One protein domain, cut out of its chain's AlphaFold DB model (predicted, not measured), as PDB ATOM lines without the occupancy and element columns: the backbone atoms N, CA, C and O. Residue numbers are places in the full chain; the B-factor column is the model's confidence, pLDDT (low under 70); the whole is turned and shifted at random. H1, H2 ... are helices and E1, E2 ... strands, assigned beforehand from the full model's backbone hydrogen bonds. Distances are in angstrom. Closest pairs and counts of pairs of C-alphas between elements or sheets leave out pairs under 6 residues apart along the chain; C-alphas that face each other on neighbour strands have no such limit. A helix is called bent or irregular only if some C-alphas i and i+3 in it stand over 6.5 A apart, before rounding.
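AT A GLANCE: This is residues 3 to 120 of the 121 residues of an uncharacterized protein of Candidatus Micrarchaeota archaeon CG1_02_55_41 (UniProt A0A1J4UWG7). Two small three-stranded sheets make an elongated body, with the long helix H1 laid along one face of the sheet E2, E1, E3 and helix H5 packed on both H1 and the edge strand E3. The second sheet, E4, E5, E6, stands beyond the E3 edge; H2 packs on its strand E5, H4 lies at one end of the long axis, and residues 31 to 36 stick out at the other end. The printed part has 118 residues with five named helices and six named strands in the order E1 H1 E2 H2 E3 H3 E4 H4 E5 E6 H5, of mixed class, and one sheet is mixed, the other antiparallel. H1 and H5 with the sheet E2, E1, E3 make two layers, helices on one face of a sheet. The whole is compact, with a radius of gyration of the C-alphas of 14.4 A and spans of 48 by 28 by 20 A.

HOW THE PARTS SIT: E1, residues 3 to 5, is the inner strand of the first sheet. H1, residues 12 to 31, is on this sheet at a height over the sheet of 9.4 A, on a local plane fitted to 6 C-alphas. It lies over E1 and runs along the strands, at 12 degrees to E1 on the local plane. E2, residues 42 to 45, is parallel to E1, with N 44 and O 3 at 2.8 A. E1, H1 and E2 form a strand-helix-strand unit, two parallel neighbour strands with a helix between them, and its crossover is right-handed. H2, residues 48 to 53, only grazes this sheet, with residues 50 to 53. E3, residues 56 to 59, is antiparallel to E1, with N 4 and O 56 at 2.8 A. H3, residues 64 to 69, follows, and then E4, residues 75 to 78, begins the second sheet. H4, residues 80 to 86, only grazes that sheet, with residues 80 to 83. E5, residues 91 to 97, is antiparallel to E4, with N 94 and O 75 at 2.7 A. H2 is on the second sheet; the closest C-alphas of H2 and E5 are those of Glu 52 and Cys 92, 4.9 A. E6, residues 100 to 102, makes a hairpin with E5, with N 95 and O 102 at 2.8 A. The pairing is staggered: E5 pairs with E4 over residues 91 to 94 and with E6 over residues 95 to 97. H5, residues 107 to 118, touches H1 with residues 107 to 111 alone, closest at the C-alphas of Asn 20 and Lys 107, 5.2 A, at a steep tilt of 44 degrees, the same way. H5 also touches H3, about perpendicular at 82 degrees, closest at the C-alphas of Val 68 and Ala 113, 5.4 A. Every O i to N i+4 pair is within hydrogen-bond range in H1, H3, H4 and H5; H2 has 0 of 2, with 2 of 3 O i to N i+3 pairs in range.

IN THESE COORDINATES: E1 begins at C-alpha 3, (153.609, 145.447, 125.695). H1 is 28.4 A long, E2 10.1 A and E3 10.3 A. H2 is irregular: C-alphas 49 and 52 are 8.1 A apart. E4 is 10.2 A, H4 10.1 A and E5 18.9 A, starting at C-alpha 91, (137.373, 138.081, 127.414). H5 is 16.7 A and ends at C-alpha 118, (157.623, 163.181, 128.715).

THE WHOLE: The two C-alphas farthest apart, those of Asp 34 and Gly 88, are 48.7 A from each other. The printed part has no cut. The links E1 to H1 and H1 to E2 are short and the other links tight. The mean pLDDT of the printed part is 92.7, and residue 120 is under 70.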
ATOM      1  N   PHE A   3     154.817 145.988 126.316       97.94
ATOM      2  CA  PHE A   3     153.609 145.447 125.695       97.94
ATOM      3  C   PHE A   3     153.339 144.020 126.181       97.94
ATOM      4  O   PHE A   3     154.105 143.100 125.890       97.94
ATOM      5  N   LYS A   4     152.227 143.827 126.892       97.75
ATOM      6  CA  LYS A   4     151.759 142.517 127.360       97.75
ATOM      7  C   LYS A   4     150.726 141.939 126.394       97.75
ATOM      8  O   LYS A   4     149.735 142.595 126.058       97.75
ATOM      9  N   TYR A   5     150.932 140.699 125.963       97.25
ATOM     10  CA  TYR A   5     150.115 140.049 124.935       97.25
ATOM     11  C   TYR A   5     149.984 138.547 125.176       97.25
ATOM     12  O   TYR A   5     150.867 137.951 125.773       97.25
ATOM     13  N   PHE A   6     148.927 137.915 124.667       97.06
ATOM     14  CA  PHE A   6     148.808 136.452 124.702       97.06
ATOM     15  C   PHE A   6     149.370 135.794 123.437       97.06
ATOM     16  O   PHE A   6     150.280 134.969 123.508       97.06
ATOM     17  N   ASP A   7     148.885 136.209 122.264       96.50
ATOM     18  CA  ASP A   7     149.345 135.666 120.985       96.50
ATOM     19  C   ASP A   7     149.344 136.716 119.869       96.50
ATOM     20  O   ASP A   7     148.309 137.287 119.553       96.50
ATOM     21  N   ARG A   8     150.495 136.957 119.236       94.38
ATOM     22  CA  ARG A   8     150.647 137.962 118.163       94.38
ATOM     23  C   ARG A   8     150.443 137.403 116.759       94.38
ATOM     24  O   ARG A   8     150.438 138.172 115.803       94.38
ATOM     25  N   LYS A   9     150.295 136.084 116.623       93.06
ATOM     26  CA  LYS A   9     150.160 135.437 115.313       93.06
ATOM     27  C   LYS A   9     148.696 135.303 114.903       93.06
ATOM     28  O   LYS A   9     148.318 135.745 113.824       93.06
ATOM     29  N   SER A  10     147.874 134.761 115.792       93.75
ATOM     30  CA  SER A  10     146.502 134.322 115.504       93.75
ATOM     31  C   SER A  10     145.450 135.269 116.086       93.75
ATOM     32  O   SER A  10     144.327 135.334 115.591       93.75
ATOM     33  N   CYS A  11     145.789 136.050 117.119       96.38
ATOM     34  CA  CYS A  11     144.889 137.064 117.669       96.38
ATOM     35  C   CYS A  11     145.112 138.434 117.011       96.38
ATOM     36  O   CYS A  11     146.075 139.146 117.309       96.38
ATOM     37  N   SER A  12     144.159 138.855 116.171       95.31
ATOM     38  CA  SER A  12     144.198 140.154 115.480       95.31
ATOM     39  C   SER A  12     144.305 141.345 116.436       95.31
ATOM     40  O   SER A  12     145.028 142.293 116.148       95.31
ATOM     41  N   ARG A  13     143.672 141.287 117.617       95.94
ATOM     42  CA  ARG A  13     143.761 142.358 118.627       95.94
ATOM     43  C   ARG A  13     145.179 142.536 119.159       95.94
ATOM     44  O   ARG A  13     145.640 143.662 119.322       95.94
ATOM     45  N   CYS A  14     145.863 141.432 119.448       96.81
ATOM     46  CA  CYS A  14     147.249 141.462 119.900       96.81
ATOM     47  C   CYS A  14     148.174 141.920 118.769       96.81
ATOM     48  O   CYS A  14     148.972 142.821 118.997       96.81
ATOM     49  N   LYS A  15     148.005 141.379 117.556       97.25
ATOM     50  CA  LYS A  15     148.793 141.759 116.374       97.25
ATOM     51  C   LYS A  15     148.677 143.251 116.047       97.25
ATOM     52  O   LYS A  15     149.683 143.937 115.931       97.25
ATOM     53  N   THR A  16     147.459 143.788 115.973       97.31
ATOM     54  CA  THR A  16     147.251 145.216 115.689       97.31
ATOM     55  C   THR A  16     147.849 146.109 116.777       97.31
ATOM     56  O   THR A  16     148.409 147.159 116.470       97.31
ATOM     57  N   THR A  17     147.749 145.720 118.051       96.75
ATOM     58  CA  THR A  17     148.375 146.487 119.137       96.75
ATOM     59  C   THR A  17     149.905 146.417 119.080       96.75
ATOM     60  O   THR A  17     150.540 147.450 119.277       96.75
ATOM     61  N   ASP A  18     150.485 145.259 118.746       97.50
ATOM     62  CA  ASP A  18     151.930 145.069 118.529       97.50
ATOM     63  C   ASP A  18     152.455 146.001 117.426       97.50
ATOM     64  O   ASP A  18     153.380 146.783 117.637       97.50
ATOM     65  N   GLU A  19     151.782 146.021 116.274       97.12
ATOM     66  CA  GLU A  19     152.124 146.915 115.163       97.12
ATOM     67  C   GLU A  19     151.992 148.397 115.549       97.12
ATOM     68  O   GLU A  19     152.781 149.239 115.110       97.12
ATOM     69  N   ASN A  20     150.986 148.741 116.358       97.31
ATOM     70  CA  ASN A  20     150.766 150.110 116.809       97.31
ATOM     71  C   ASN A  20     151.855 150.578 117.778       97.31
ATOM     72  O   ASN A  20     152.339 151.702 117.627       97.31
ATOM     73  N   VAL A  21     152.238 149.745 118.751       95.94
ATOM     74  CA  VAL A  21     153.273 150.099 119.732       95.94
ATOM     75  C   VAL A  21     154.659 150.118 119.098       95.94
ATOM     76  O   VAL A  21     155.406 151.057 119.349       95.94
ATOM     77  N   ALA A  22     154.968 149.178 118.200       95.44
ATOM     78  CA  ALA A  22     156.232 149.166 117.467       95.44
ATOM     79  C   ALA A  22     156.408 150.444 116.629       95.44
ATOM     80  O   ALA A  22     157.458 151.080 116.680       95.44
ATOM     81  N   LYS A  23     155.354 150.877 115.923       95.12
ATOM     82  CA  LYS A  23     155.362 152.146 115.174       95.12
ATOM     83  C   LYS A  23     155.512 153.356 116.097       95.12
ATOM     84  O   LYS A  23     156.270 154.261 115.782       95.12
ATOM     85  N   ALA A  24     154.814 153.382 117.233       93.19
ATOM     86  CA  ALA A  24     154.933 154.487 118.182       93.19
ATOM     87  C   ALA A  24     156.350 154.603 118.768       93.19
ATOM     88  O   ALA A  24     156.867 155.708 118.869       93.19
ATOM     89  N   VAL A  25     156.975 153.472 119.107       92.12
ATOM     90  CA  VAL A  25     158.349 153.412 119.627       92.12
ATOM     91  C   VAL A  25     159.356 153.838 118.570       92.12
ATOM     92  O   VAL A  25     160.224 154.647 118.870       92.12
ATOM     93  N   ARG A  26     159.222 153.351 117.330       92.94
ATOM     94  CA  ARG A  26     160.076 153.778 116.216       92.94
ATOM     95  C   ARG A  26     160.019 155.293 116.021       92.94
ATOM     96  O   ARG A  26     161.057 155.936 116.050       92.94
ATOM     97  N   ASN A  27     158.815 155.853 115.909       90.94
ATOM     98  CA  ASN A  27     158.643 157.294 115.739       90.94
ATOM     99  C   ASN A  27     159.203 158.092 116.926       90.94
ATOM    100  O   ASN A  27     159.612 159.231 116.750       90.94
ATOM    101  N   LEU A  28     159.169 157.528 118.138       88.81
ATOM    102  CA  LEU A  28     159.730 158.189 119.312       88.81
ATOM    103  C   LEU A  28     161.260 158.177 119.293       88.81
ATOM    104  O   LEU A  28     161.858 159.183 119.633       88.81
ATOM    105  N   ARG A  29     161.877 157.069 118.868       89.94
ATOM    106  CA  ARG A  29     163.333 156.983 118.685       89.94
ATOM    107  C   ARG A  29     163.821 158.006 117.666       89.94
ATOM    108  O   ARG A  29     164.730 158.752 117.975       89.94
ATOM    109  N   GLU A  30     163.157 158.075 116.512       89.69
ATOM    110  CA  GLU A  30     163.471 159.054 115.459       89.69
ATOM    111  C   GLU A  30     163.308 160.504 115.956       89.69
ATOM    112  O   GLU A  30     164.048 161.383 115.546       89.69
ATOM    113  N   ALA A  31     162.347 160.771 116.847       87.06
ATOM    114  CA  ALA A  31     162.102 162.120 117.362       87.06
ATOM    115  C   ALA A  31     163.043 162.547 118.500       87.06
ATOM    116  O   ALA A  31     163.138 163.739 118.760       87.06
ATOM    117  N   LEU A  32     163.665 161.597 119.203       84.81
ATOM    118  CA  LEU A  32     164.502 161.848 120.382       84.81
ATOM    119  C   LEU A  32     165.978 161.490 120.150       84.81
ATOM    120  O   LEU A  32     166.747 161.430 121.109       84.81
ATOM    121  N   GLU A  33     166.361 161.219 118.901       82.06
ATOM    122  CA  GLU A  33     167.715 160.796 118.528       82.06
ATOM    123  C   GLU A  33     168.768 161.810 119.003       82.06
ATOM    124  O   GLU A  33     169.756 161.426 119.627       82.06
ATOM    125  N   ASP A  34     168.482 163.104 118.838       85.00
ATOM    126  CA  ASP A  34     169.370 164.206 119.231       85.00
ATOM    127  C   ASP A  34     169.342 164.524 120.739       85.00
ATOM    128  O   ASP A  34     170.204 165.239 121.248       85.00
ATOM    129  N   GLU A  35     168.362 163.997 121.479       83.44
ATOM    130  CA  GLU A  35     168.179 164.271 122.912       83.44
ATOM    131  C   GLU A  35     168.887 163.240 123.811       83.44
ATOM    132  O   GLU A  35     168.838 163.342 125.039       83.44
ATOM    133  N   GLY A  36     169.523 162.217 123.227       77.81
ATOM    134  CA  GLY A  36     170.187 161.145 123.975       77.81
ATOM    135  C   GLY A  36     169.230 160.303 124.830       77.81
ATOM    136  O   GLY A  36     169.657 159.635 125.774       77.81
ATOM    137  N   VAL A  37     167.923 160.340 124.536       80.12
ATOM    138  CA  VAL A  37     166.902 159.607 125.293       80.12
ATOM    139  C   VAL A  37     166.731 158.207 124.720       80.12
ATOM    140  O   VAL A  37     166.258 158.013 123.600       80.12
ATOM    141  N   GLU A  38     167.029 157.199 125.535       80.94
ATOM    142  CA  GLU A  38     166.820 155.808 125.153       80.94
ATOM    143  C   GLU A  38     165.339 155.404 125.250       80.94
ATOM    144  O   GLU A  38     164.681 155.535 126.287       80.94
ATOM    145  N   VAL A  39     164.804 154.866 124.151       85.94
ATOM    146  CA  VAL A  39     163.437 154.339 124.091       85.94
ATOM    147  C   VAL A  39     163.473 152.834 123.871       85.94
ATOM    148  O   VAL A  39     163.705 152.348 122.761       85.94
ATOM    149  N   GLU A  40     163.131 152.077 124.906       91.25
ATOM    150  CA  GLU A  40     163.038 150.618 124.830       91.25
ATOM    151  C   GLU A  40     161.593 150.117 124.714       91.25
ATOM    152  O   GLU A  40     160.667 150.659 125.328       91.25
ATOM    153  N   LEU A  41     161.397 149.027 123.967       94.88
ATOM    154  CA  LEU A  41     160.152 148.260 123.946       94.88
ATOM    155  C   LEU A  41     160.418 146.832 124.410       94.88
ATOM    156  O   LEU A  41     160.942 146.009 123.664       94.88
ATOM    157  N   LYS A  42     159.969 146.523 125.622       96.56
ATOM    158  CA  LYS A  42     159.874 145.157 126.121       96.56
ATOM    159  C   LYS A  42     158.539 144.556 125.701       96.56
ATOM    160  O   LYS A  42     157.504 145.220 125.754       96.56
ATOM    161  N   THR A  43     158.538 143.282 125.324       96.62
ATOM    162  CA  THR A  43     157.294 142.543 125.089       96.62
ATOM    163  C   THR A  43     157.212 141.356 126.036       96.62
ATOM    164  O   THR A  43     158.191 140.636 126.216       96.62
ATOM    165  N   THR A  44     156.045 141.154 126.639       97.50
ATOM    166  CA  THR A  44     155.815 140.125 127.657       97.50
ATOM    167  C   THR A  44     154.669 139.232 127.201       97.50
ATOM    168  O   THR A  44     153.526 139.682 127.078       97.50
ATOM    169  N   LYS A  45     154.974 137.958 126.935       97.31
ATOM    170  CA  LYS A  45     153.952 136.959 126.615       97.31
ATOM    171  C   LYS A  45     153.253 136.521 127.901       97.31
ATOM    172  O   LYS A  45     153.902 136.071 128.841       97.31
ATOM    173  N   LEU A  46     151.937 136.648 127.930       96.94
ATOM    174  CA  LEU A  46     151.082 136.255 129.038       96.94
ATOM    175  C   LEU A  46     150.731 134.763 128.932       96.94
ATOM    176  O   LEU A  46     150.485 134.272 127.823       96.94
ATOM    177  N   PRO A  47     150.672 134.034 130.059       95.75
ATOM    178  CA  PRO A  47     150.059 132.712 130.096       95.75
ATOM    179  C   PRO A  47     148.536 132.817 129.919       95.75
ATOM    180  O   PRO A  47     147.946 133.884 130.091       95.75
ATOM    181  N   ALA A  48     147.881 131.692 129.618       92.31
ATOM    182  CA  ALA A  48     146.423 131.644 129.460       92.31
ATOM    183  C   ALA A  48     145.663 132.090 130.725       92.31
ATOM    184  O   ALA A  48     144.595 132.683 130.614       92.31
ATOM    185  N   SER A  49     146.242 131.878 131.911       93.12
ATOM    186  CA  SER A  49     145.687 132.310 133.202       93.12
ATOM    187  C   SER A  49     145.675 133.827 133.426       93.12
ATOM    188  O   SER A  49     145.190 134.256 134.462       93.12
ATOM    189  N   LYS A  50     146.233 134.619 132.497       94.19
ATOM    190  CA  LYS A  50     146.305 136.090 132.564       94.19
ATOM    191  C   LYS A  50     145.754 136.760 131.306       94.19
ATOM    192  O   LYS A  50     146.213 137.819 130.877       94.19
ATOM    193  N   LEU A  51     144.816 136.104 130.631       91.19
ATOM    194  CA  LEU A  51     144.244 136.574 129.368       91.19
ATOM    195  C   LEU A  51     143.447 137.878 129.504       91.19
ATOM    196  O   LEU A  51     143.375 138.660 128.551       91.19
ATOM    197  N   GLU A  52     142.910 138.133 130.689       91.12
ATOM    198  CA  GLU A  52     142.250 139.366 131.093       91.12
ATOM    199  C   GLU A  52     143.212 140.561 131.167       91.12
ATOM    200  O   GLU A  52     142.772 141.697 131.019       91.12
ATOM    201  N   GLU A  53     144.525 140.329 131.309       92.38
ATOM    202  CA  GLU A  53     145.557 141.364 131.153       92.38
ATOM    203  C   GLU A  53     145.890 141.619 129.667       92.38
ATOM    204  O   GLU A  53     146.599 142.572 129.337       92.38
ATOM    205  N   SER A  54     145.415 140.781 128.739       92.19
ATOM    206  CA  SER A  54     145.723 140.914 127.316       92.19
ATOM    207  C   SER A  54     144.697 141.786 126.586       92.19
ATOM    208  O   SER A  54     143.496 141.677 126.811       92.19
ATOM    209  N   ASN A  55     145.090 142.639 125.644       94.06
ATOM    210  CA  ASN A  55     146.420 143.240 125.500       94.06
ATOM    211  C   ASN A  55     146.602 144.349 126.554       94.06
ATOM    212  O   ASN A  55     145.605 144.827 127.067       94.06
ATOM    213  N   SER A  56     147.838 144.761 126.864       96.62
ATOM    214  CA  SER A  56     148.124 145.944 127.702       96.62
ATOM    215  C   SER A  56     149.417 146.634 127.279       96.62
ATOM    216  O   SER A  56     150.366 145.959 126.887       96.62
ATOM    217  N   ILE A  57     149.480 147.964 127.391       97.44
ATOM    218  CA  ILE A  57     150.715 148.741 127.214       97.44
ATOM    219  C   ILE A  57     151.000 149.520 128.492       97.44
ATOM    220  O   ILE A  57     150.105 150.177 129.025       97.44
ATOM    221  N   LEU A  58     152.253 149.466 128.936       96.88
ATOM    222  CA  LEU A  58     152.774 150.246 130.046       96.88
ATOM    223  C   LEU A  58     153.867 151.199 129.550       96.88
ATOM    224  O   LEU A  58     154.754 150.815 128.778       96.88
ATOM    225  N   VAL A  59     153.831 152.443 130.018       94.50
ATOM    226  CA  VAL A  59     154.897 153.432 129.818       94.50
ATOM    227  C   VAL A  59     155.496 153.716 131.190       94.50
ATOM    228  O   VAL A  59     154.781 154.124 132.099       94.50
ATOM    229  N   ASN A  60     156.787 153.426 131.360       92.44
ATOM    230  CA  ASN A  60     157.493 153.508 132.648       92.44
ATOM    231  C   ASN A  60     156.747 152.805 133.801       92.44
ATOM    232  O   ASN A  60     156.631 153.339 134.896       92.44
ATOM    233  N   GLY A  61     156.191 151.618 133.531       94.31
ATOM    234  CA  GLY A  61     155.455 150.823 134.519       94.31
ATOM    235  C   GLY A  61     154.013 151.271 134.791       94.31
ATOM    236  O   GLY A  61     153.299 150.567 135.498       94.31
ATOM    237  N   ILE A  62     153.550 152.379 134.202       95.88
ATOM    238  CA  ILE A  62     152.185 152.902 134.375       95.88
ATOM    239  C   ILE A  62     151.321 152.509 133.172       95.88
ATOM    240  O   ILE A  62     151.775 152.574 132.027       95.88
ATOM    241  N   ASP A  63     150.075 152.093 133.410       96.50
ATOM    242  CA  ASP A  63     149.166 151.677 132.338       96.50
ATOM    243  C   ASP A  63     148.817 152.851 131.409       96.50
ATOM    244  O   ASP A  63     148.581 153.976 131.852       96.50
ATOM    245  N   VAL A  64     148.745 152.586 130.102       95.88
ATOM    246  CA  VAL A  64     148.401 153.595 129.088       95.88
ATOM    247  C   VAL A  64     147.073 154.311 129.388       95.88
ATOM    248  O   VAL A  64     146.941 155.499 129.098       95.88
ATOM    249  N   GLU A  65     146.094 153.632 129.995       94.94
ATOM    250  CA  GLU A  65     144.826 154.244 130.411       94.94
ATOM    251  C   GLU A  65     144.994 155.203 131.581       94.94
ATOM    252  O   GLU A  65     144.393 156.274 131.579       94.94
ATOM    253  N   GLU A  66     145.818 154.844 132.561       95.31
ATOM    254  CA  GLU A  66     146.082 155.689 133.728       95.31
ATOM    255  C   GLU A  66     146.778 156.976 133.307       95.31
ATOM    256  O   GLU A  66     146.412 158.058 133.759       95.31
ATOM    257  N   ILE A  67     147.720 156.890 132.371       95.19
ATOM    258  CA  ILE A  67     148.409 158.073 131.855       95.19
ATOM    259  C   ILE A  67     147.438 158.969 131.076       95.19
ATOM    260  O   ILE A  67     147.443 160.189 131.234       95.19
ATOM    261  N   VAL A  68     146.597 158.377 130.224       94.56
ATOM    262  CA  VAL A  68     145.702 159.132 129.338       94.56
ATOM    263  C   VAL A  68     144.498 159.704 130.088       94.56
ATOM    264  O   VAL A  68     144.173 160.875 129.893       94.56
ATOM    265  N   ALA A  69     143.851 158.910 130.937       91.88
ATOM    266  CA  ALA A  69     142.564 159.218 131.560       91.88
ATOM    267  C   ALA A  69     142.626 159.371 133.092       91.88
ATOM    268  O   ALA A  69     141.587 159.582 133.716       91.88
ATOM    269  N   GLY A  70     143.801 159.229 133.713       91.88
ATOM    270  CA  GLY A  70     143.981 159.303 135.170       91.88
ATOM    271  C   GLY A  70     143.527 158.055 135.934       91.88
ATOM    272  O   GLY A  70     143.695 157.990 137.146       91.88
ATOM    273  N   LYS A  71     142.940 157.066 135.250       89.38
ATOM    274  CA  LYS A  71     142.456 155.806 135.833       89.38
ATOM    275  C   LYS A  71     142.315 154.720 134.766       89.38
ATOM    276  O   LYS A  71     142.085 155.024 133.594       89.38
ATOM    277  N   LYS A  72     142.359 153.453 135.183       88.06
ATOM    278  CA  LYS A  72     141.973 152.318 134.333       88.06
ATOM    279  C   LYS A  72     140.466 152.337 134.097       88.06
ATOM    280  O   LYS A  72     139.692 152.337 135.049       88.06
ATOM    281  N   ASN A  73     140.054 152.328 132.832       83.38
ATOM    282  CA  ASN A  73     138.643 152.281 132.437       83.38
ATOM    283  C   ASN A  73     138.341 151.116 131.484       83.38
ATOM    284  O   ASN A  73     137.243 151.060 130.917       83.38
ATOM    285  N   SER A  74     139.291 150.192 131.288       84.19
ATOM    286  CA  SER A  74     139.099 149.106 130.338       84.19
ATOM    287  C   SER A  74     137.925 148.219 130.731       84.19
ATOM    288  O   SER A  74     137.672 147.944 131.904       84.19
ATOM    289  N   ARG A  75     137.204 147.758 129.715       90.00
ATOM    290  CA  ARG A  75     136.127 146.776 129.839       90.00
ATOM    291  C   ARG A  75     136.581 145.466 129.219       90.00
ATOM    292  O   ARG A  75     137.246 145.476 128.184       90.00
ATOM    293  N   SER A  76     136.158 144.343 129.776       90.81
ATOM    294  CA  SER A  76     136.408 143.038 129.164       90.81
ATOM    295  C   SER A  76     135.454 142.806 127.992       90.81
ATOM    296  O   SER A  76     134.274 143.155 128.042       90.81
ATOM    297  N   THR A  77     135.978 142.272 126.889       93.62
ATOM    298  CA  THR A  77     135.189 141.919 125.700       93.62
ATOM    299  C   THR A  77     135.685 140.631 125.074       93.62
ATOM    300  O   THR A  77     136.902 140.439 124.951       93.62
ATOM    301  N   ALA A  78     134.740 139.829 124.582       94.00
ATOM    302  CA  ALA A  78     135.013 138.579 123.890       94.00
ATOM    303  C   ALA A  78     136.103 138.738 122.829       94.00
ATOM    304  O   ALA A  78     136.079 139.626 121.966       94.00
ATOM    305  N   CYS A  79     137.101 137.868 122.924       95.69
ATOM    306  CA  CYS A  79     138.220 137.807 122.012       95.69
ATOM    307  C   CYS A  79     138.169 136.488 121.253       95.69
ATOM    308  O   CYS A  79     138.603 135.467 121.777       95.69
ATOM    309  N   HIS A  80     137.673 136.511 120.015       93.12
ATOM    310  CA  HIS A  80     137.588 135.303 119.191       93.12
ATOM    311  C   HIS A  80     138.959 134.634 119.018       93.12
ATOM    312  O   HIS A  80     139.085 133.444 119.258       93.12
ATOM    313  N   GLY A  81     140.009 135.407 118.707       93.31
ATOM    314  CA  GLY A  81     141.363 134.871 118.517       93.31
ATOM    315  C   GLY A  81     141.903 134.134 119.747       93.31
ATOM    316  O   GLY A  81     142.324 132.989 119.639       93.31
ATOM    317  N   CYS A  82     141.845 134.757 120.930       94.38
ATOM    318  CA  CYS A  82     142.278 134.096 122.164       94.38
ATOM    319  C   CYS A  82     141.360 132.927 122.541       94.38
ATOM    320  O   CYS A  82     141.860 131.896 122.975       94.38
ATOM    321  N   SER A  83     140.047 133.057 122.317       94.56
ATOM    322  CA  SER A  83     139.075 131.997 122.608       94.56
ATOM    323  C   SER A  83     139.335 130.736 121.777       94.56
ATOM    324  O   SER A  83     139.341 129.630 122.312       94.56
ATOM    325  N   SER A  84     139.627 130.893 120.481       94.38
ATOM    326  CA  SER A  84     139.997 129.776 119.602       94.38
ATOM    327  C   SER A  84     141.284 129.083 120.058       94.38
ATOM    328  O   SER A  84     141.361 127.860 120.022       94.38
ATOM    329  N   LEU A  85     142.277 129.848 120.525       94.06
ATOM    330  CA  LEU A  85     143.568 129.311 120.968       94.06
ATOM    331  C   LEU A  85     143.466 128.487 122.254       94.06
ATOM    332  O   LEU A  85     144.150 127.473 122.375       94.06
ATOM    333  N   ILE A  86     142.619 128.901 123.200       94.94
ATOM    334  CA  ILE A  86     142.411 128.160 124.454       94.94
ATOM    335  C   ILE A  86     141.278 127.132 124.372       94.94
ATOM    336  O   ILE A  86     141.009 126.458 125.361       94.94
ATOM    337  N   LYS A  87     140.595 127.026 123.222       93.31
ATOM    338  CA  LYS A  87     139.381 126.208 123.035       93.31
ATOM    339  C   LYS A  87     138.323 126.473 124.118       93.31
ATOM    340  O   LYS A  87     137.706 125.555 124.646       93.31
ATOM    341  N   GLY A  88     138.123 127.743 124.455       92.50
ATOM    342  CA  GLY A  88     137.265 128.174 125.555       92.50
ATOM    343  C   GLY A  88     136.953 129.663 125.480       92.50
ATOM    344  O   GLY A  88     137.524 130.387 124.668       92.50
ATOM    345  N   ARG A  89     136.024 130.148 126.309       91.94
ATOM    346  CA  ARG A  89     135.651 131.568 126.302       91.94
ATOM    347  C   ARG A  89     136.761 132.421 126.917       91.94
ATOM    348  O   ARG A  89     137.145 132.213 128.061       91.94
ATOM    349  N   CYS A  90     137.212 133.427 126.173       92.31
ATOM    350  CA  CYS A  90     138.175 134.421 126.630       92.31
ATOM    351  C   CYS A  90     137.643 135.841 126.415       92.31
ATOM    352  O   CYS A  90     137.328 136.232 125.285       92.31
ATOM    353  N   ASP A  91     137.678 136.654 127.471       93.62
ATOM    354  CA  ASP A  91     137.373 138.081 127.414       93.62
ATOM    355  C   ASP A  91     138.661 138.897 127.665       93.62
ATOM    356  O   ASP A  91     139.283 138.801 128.716       93.62
ATOM    357  N   CYS A  92     139.075 139.699 126.682       94.62
ATOM    358  CA  CYS A  92     140.291 140.528 126.722       94.62
ATOM    359  C   CYS A  92     139.947 142.018 126.890       94.62
ATOM    360  O   CYS A  92     138.840 142.449 126.526       94.62
ATOM    361  N   ARG A  93     140.918 142.843 127.299       95.81
ATOM    362  CA  ARG A  93     140.749 144.292 127.533       95.81
ATOM    363  C   ARG A  93     140.340 145.072 126.289       95.81
ATOM    364  O   ARG A  93     140.950 144.964 125.225       95.81
ATOM    365  N   ALA A  94     139.314 145.898 126.428       95.06
ATOM    366  CA  ALA A  94     138.914 146.917 125.473       95.06
ATOM    367  C   ALA A  94     138.956 148.293 126.136       95.06
ATOM    368  O   ALA A  94     138.570 148.455 127.290       95.06
ATOM    369  N   TYR A  95     139.381 149.278 125.366       95.75
ATOM    370  CA  TYR A  95     139.763 150.607 125.814       95.75
ATOM    371  C   TYR A  95     138.708 151.630 125.434       95.75
ATOM    372  O   TYR A  95     138.145 151.564 124.339       95.75
ATOM    373  N   ALA A  96     138.470 152.599 126.310       94.06
ATOM    374  CA  ALA A  96     137.724 153.801 125.976       94.06
ATOM    375  C   ALA A  96     138.720 154.929 125.686       94.06
ATOM    376  O   ALA A  96     139.513 155.299 126.547       94.06
ATOM    377  N   TYR A  97     138.691 155.472 124.473       95.00
ATOM    378  CA  TYR A  97     139.578 156.557 124.070       95.00
ATOM    379  C   TYR A  97     138.832 157.532 123.158       95.00
ATOM    380  O   TYR A  97     138.228 157.119 122.171       95.00
ATOM    381  N   ARG A  98     138.847 158.827 123.505       93.06
ATOM    382  CA  ARG A  98     138.157 159.906 122.764       93.06
ATOM    383  C   ARG A  98     136.695 159.581 122.421       93.06
ATOM    384  O   ARG A  98     136.274 159.688 121.273       93.06
ATOM    385  N   GLY A  99     135.942 159.110 123.416       91.06
ATOM    386  CA  GLY A  99     134.525 158.753 123.268       91.06
ATOM    387  C   GLY A  99     134.252 157.475 122.463       91.06
ATOM    388  O   GLY A  99     133.094 157.129 122.260       91.06
ATOM    389  N   LYS A 100     135.286 156.750 122.012       92.88
ATOM    390  CA  LYS A 100     135.149 155.519 121.221       92.88
ATOM    391  C   LYS A 100     135.703 154.309 121.965       92.88
ATOM    392  O   LYS A 100     136.680 154.399 122.708       92.88
ATOM    393  N   LYS A 101     135.078 153.152 121.737       93.56
ATOM    394  CA  LYS A 101     135.538 151.860 122.255       93.56
ATOM    395  C   LYS A 101     136.490 151.206 121.259       93.56
ATOM    396  O   LYS A 101     136.167 151.064 120.082       93.56
ATOM    397  N   HIS A 102     137.631 150.742 121.745       95.06
ATOM    398  CA  HIS A 102     138.663 150.107 120.940       95.06
ATOM    399  C   HIS A 102     139.047 148.746 121.520       95.06
ATOM    400  O   HIS A 102     139.377 148.620 122.691       95.06
ATOM    401  N   ARG A 103     139.025 147.701 120.690       94.00
ATOM    402  CA  ARG A 103     139.449 146.340 121.086       94.00
ATOM    403  C   ARG A 103     140.967 146.126 120.986       94.00
ATOM    404  O   ARG A 103     141.476 145.099 121.431       94.00
ATOM    405  N   CYS A 104     141.660 147.088 120.390       94.75
ATOM    406  CA  CYS A 104     143.110 147.181 120.254       94.75
ATOM    407  C   CYS A 104     143.521 148.560 120.767       94.75
ATOM    408  O   CYS A 104     142.727 149.493 120.652       94.75
ATOM    409  N   ILE A 105     144.738 148.728 121.271       95.88
ATOM    410  CA  ILE A 105     145.177 150.038 121.762       95.88
ATOM    411  C   ILE A 105     145.513 150.915 120.542       95.88
ATOM    412  O   ILE A 105     146.390 150.546 119.750       95.88
ATOM    413  N   PRO A 106     144.814 152.046 120.317       95.62
ATOM    414  CA  PRO A 106     145.047 152.883 119.142       95.62
ATOM    415  C   PRO A 106     146.408 153.579 119.195       95.62
ATOM    416  O   PRO A 106     146.818 154.056 120.253       95.62
ATOM    417  N   LYS A 107     147.056 153.778 118.038       95.00
ATOM    418  CA  LYS A 107     148.314 154.551 117.939       95.00
ATOM    419  C   LYS A 107     148.222 155.926 118.604       95.00
ATOM    420  O   LYS A 107     149.163 156.355 119.261       95.00
ATOM    421  N   ALA A 108     147.092 156.615 118.432       94.75
ATOM    422  CA  ALA A 108     146.864 157.936 119.011       94.75
ATOM    423  C   ALA A 108     146.884 157.912 120.549       94.75
ATOM    424  O   ALA A 108     147.487 158.791 121.153       94.75
ATOM    425  N   MET A 109     146.314 156.871 121.161       96.06
ATOM    426  CA  MET A 109     146.327 156.688 122.612       96.06
ATOM    427  C   MET A 109     147.746 156.435 123.135       96.06
ATOM    428  O   MET A 109     148.148 157.034 124.125       96.06
ATOM    429  N   ILE A 110     148.528 155.612 122.428       95.62
ATOM    430  CA  ILE A 110     149.932 155.338 122.774       95.62
ATOM    431  C   ILE A 110     150.765 156.624 122.690       95.62
ATOM    432  O   ILE A 110     151.494 156.953 123.620       95.62
ATOM    433  N   ARG A 111     150.618 157.387 121.599       93.00
ATOM    434  CA  ARG A 111     151.301 158.677 121.414       93.00
ATOM    435  C   ARG A 111     150.930 159.689 122.492       93.00
ATOM    436  O   ARG A 111     151.795 160.421 122.956       93.00
ATOM    437  N   GLU A 112     149.656 159.755 122.869       94.38
ATOM    438  CA  GLU A 112     149.204 160.648 123.932       94.38
ATOM    439  C   GLU A 112     149.807 160.262 125.284       94.38
ATOM    440  O   GLU A 112     150.292 161.143 125.991       94.38
ATOM    441  N   ALA A 113     149.839 158.967 125.613       94.69
ATOM    442  CA  ALA A 113     150.475 158.488 126.834       94.69
ATOM    443  C   ALA A 113     151.962 158.858 126.876       94.69
ATOM    444  O   ALA A 113     152.406 159.467 127.840       94.69
ATOM    445  N   ILE A 114     152.704 158.589 125.798       91.25
ATOM    446  CA  ILE A 114     154.119 158.968 125.674       91.25
ATOM    447  C   ILE A 114     154.309 160.473 125.908       91.25
ATOM    448  O   ILE A 114     155.116 160.865 126.746       91.25
ATOM    449  N   ARG A 115     153.534 161.323 125.217       89.69
ATOM    450  CA  ARG A 115     153.626 162.786 125.363       89.69
ATOM    451  C   ARG A 115     153.366 163.238 126.795       89.69
ATOM    452  O   ARG A 115     154.107 164.063 127.311       89.69
ATOM    453  N   LYS A 116     152.336 162.686 127.439       91.81
ATOM    454  CA  LYS A 116     152.009 162.983 128.840       91.81
ATOM    455  C   LYS A 116     153.089 162.500 129.806       91.81
ATOM    456  O   LYS A 116     153.272 163.126 130.839       91.81
ATOM    457  N   THR A 117     153.793 161.414 129.498       88.88
ATOM    458  CA  THR A 117     154.920 160.939 130.311       88.88
ATOM    459  C   THR A 117     156.141 161.847 130.173       88.88
ATOM    460  O   THR A 117     156.768 162.144 131.183       88.88
ATOM    461  N   ILE A 118     156.463 162.306 128.959       84.00
ATOM    462  CA  ILE A 118     157.623 163.181 128.715       84.00
ATOM    463  C   ILE A 118     157.376 164.586 129.274       84.00
ATOM    464  O   ILE A 118     158.229 165.101 129.976       84.00
ATOM    465  N   ALA A 119     156.190 165.168 129.063       78.12
ATOM    466  CA  ALA A 119     155.841 166.506 129.565       78.12
ATOM    467  C   ALA A 119     155.707 166.606 131.101       78.12
ATOM    468  O   ALA A 119     155.390 167.669 131.623       78.12
ATOM    469  N   ARG A 120     155.851 165.484 131.817       62.53
ATOM    470  CA  ARG A 120     155.873 165.423 133.286       62.53
ATOM    471  C   ARG A 120     157.294 165.389 133.862       62.53
ATOM    472  O   ARG A 120     157.413 165.366 135.084       62.53
TER     473      ARG A 120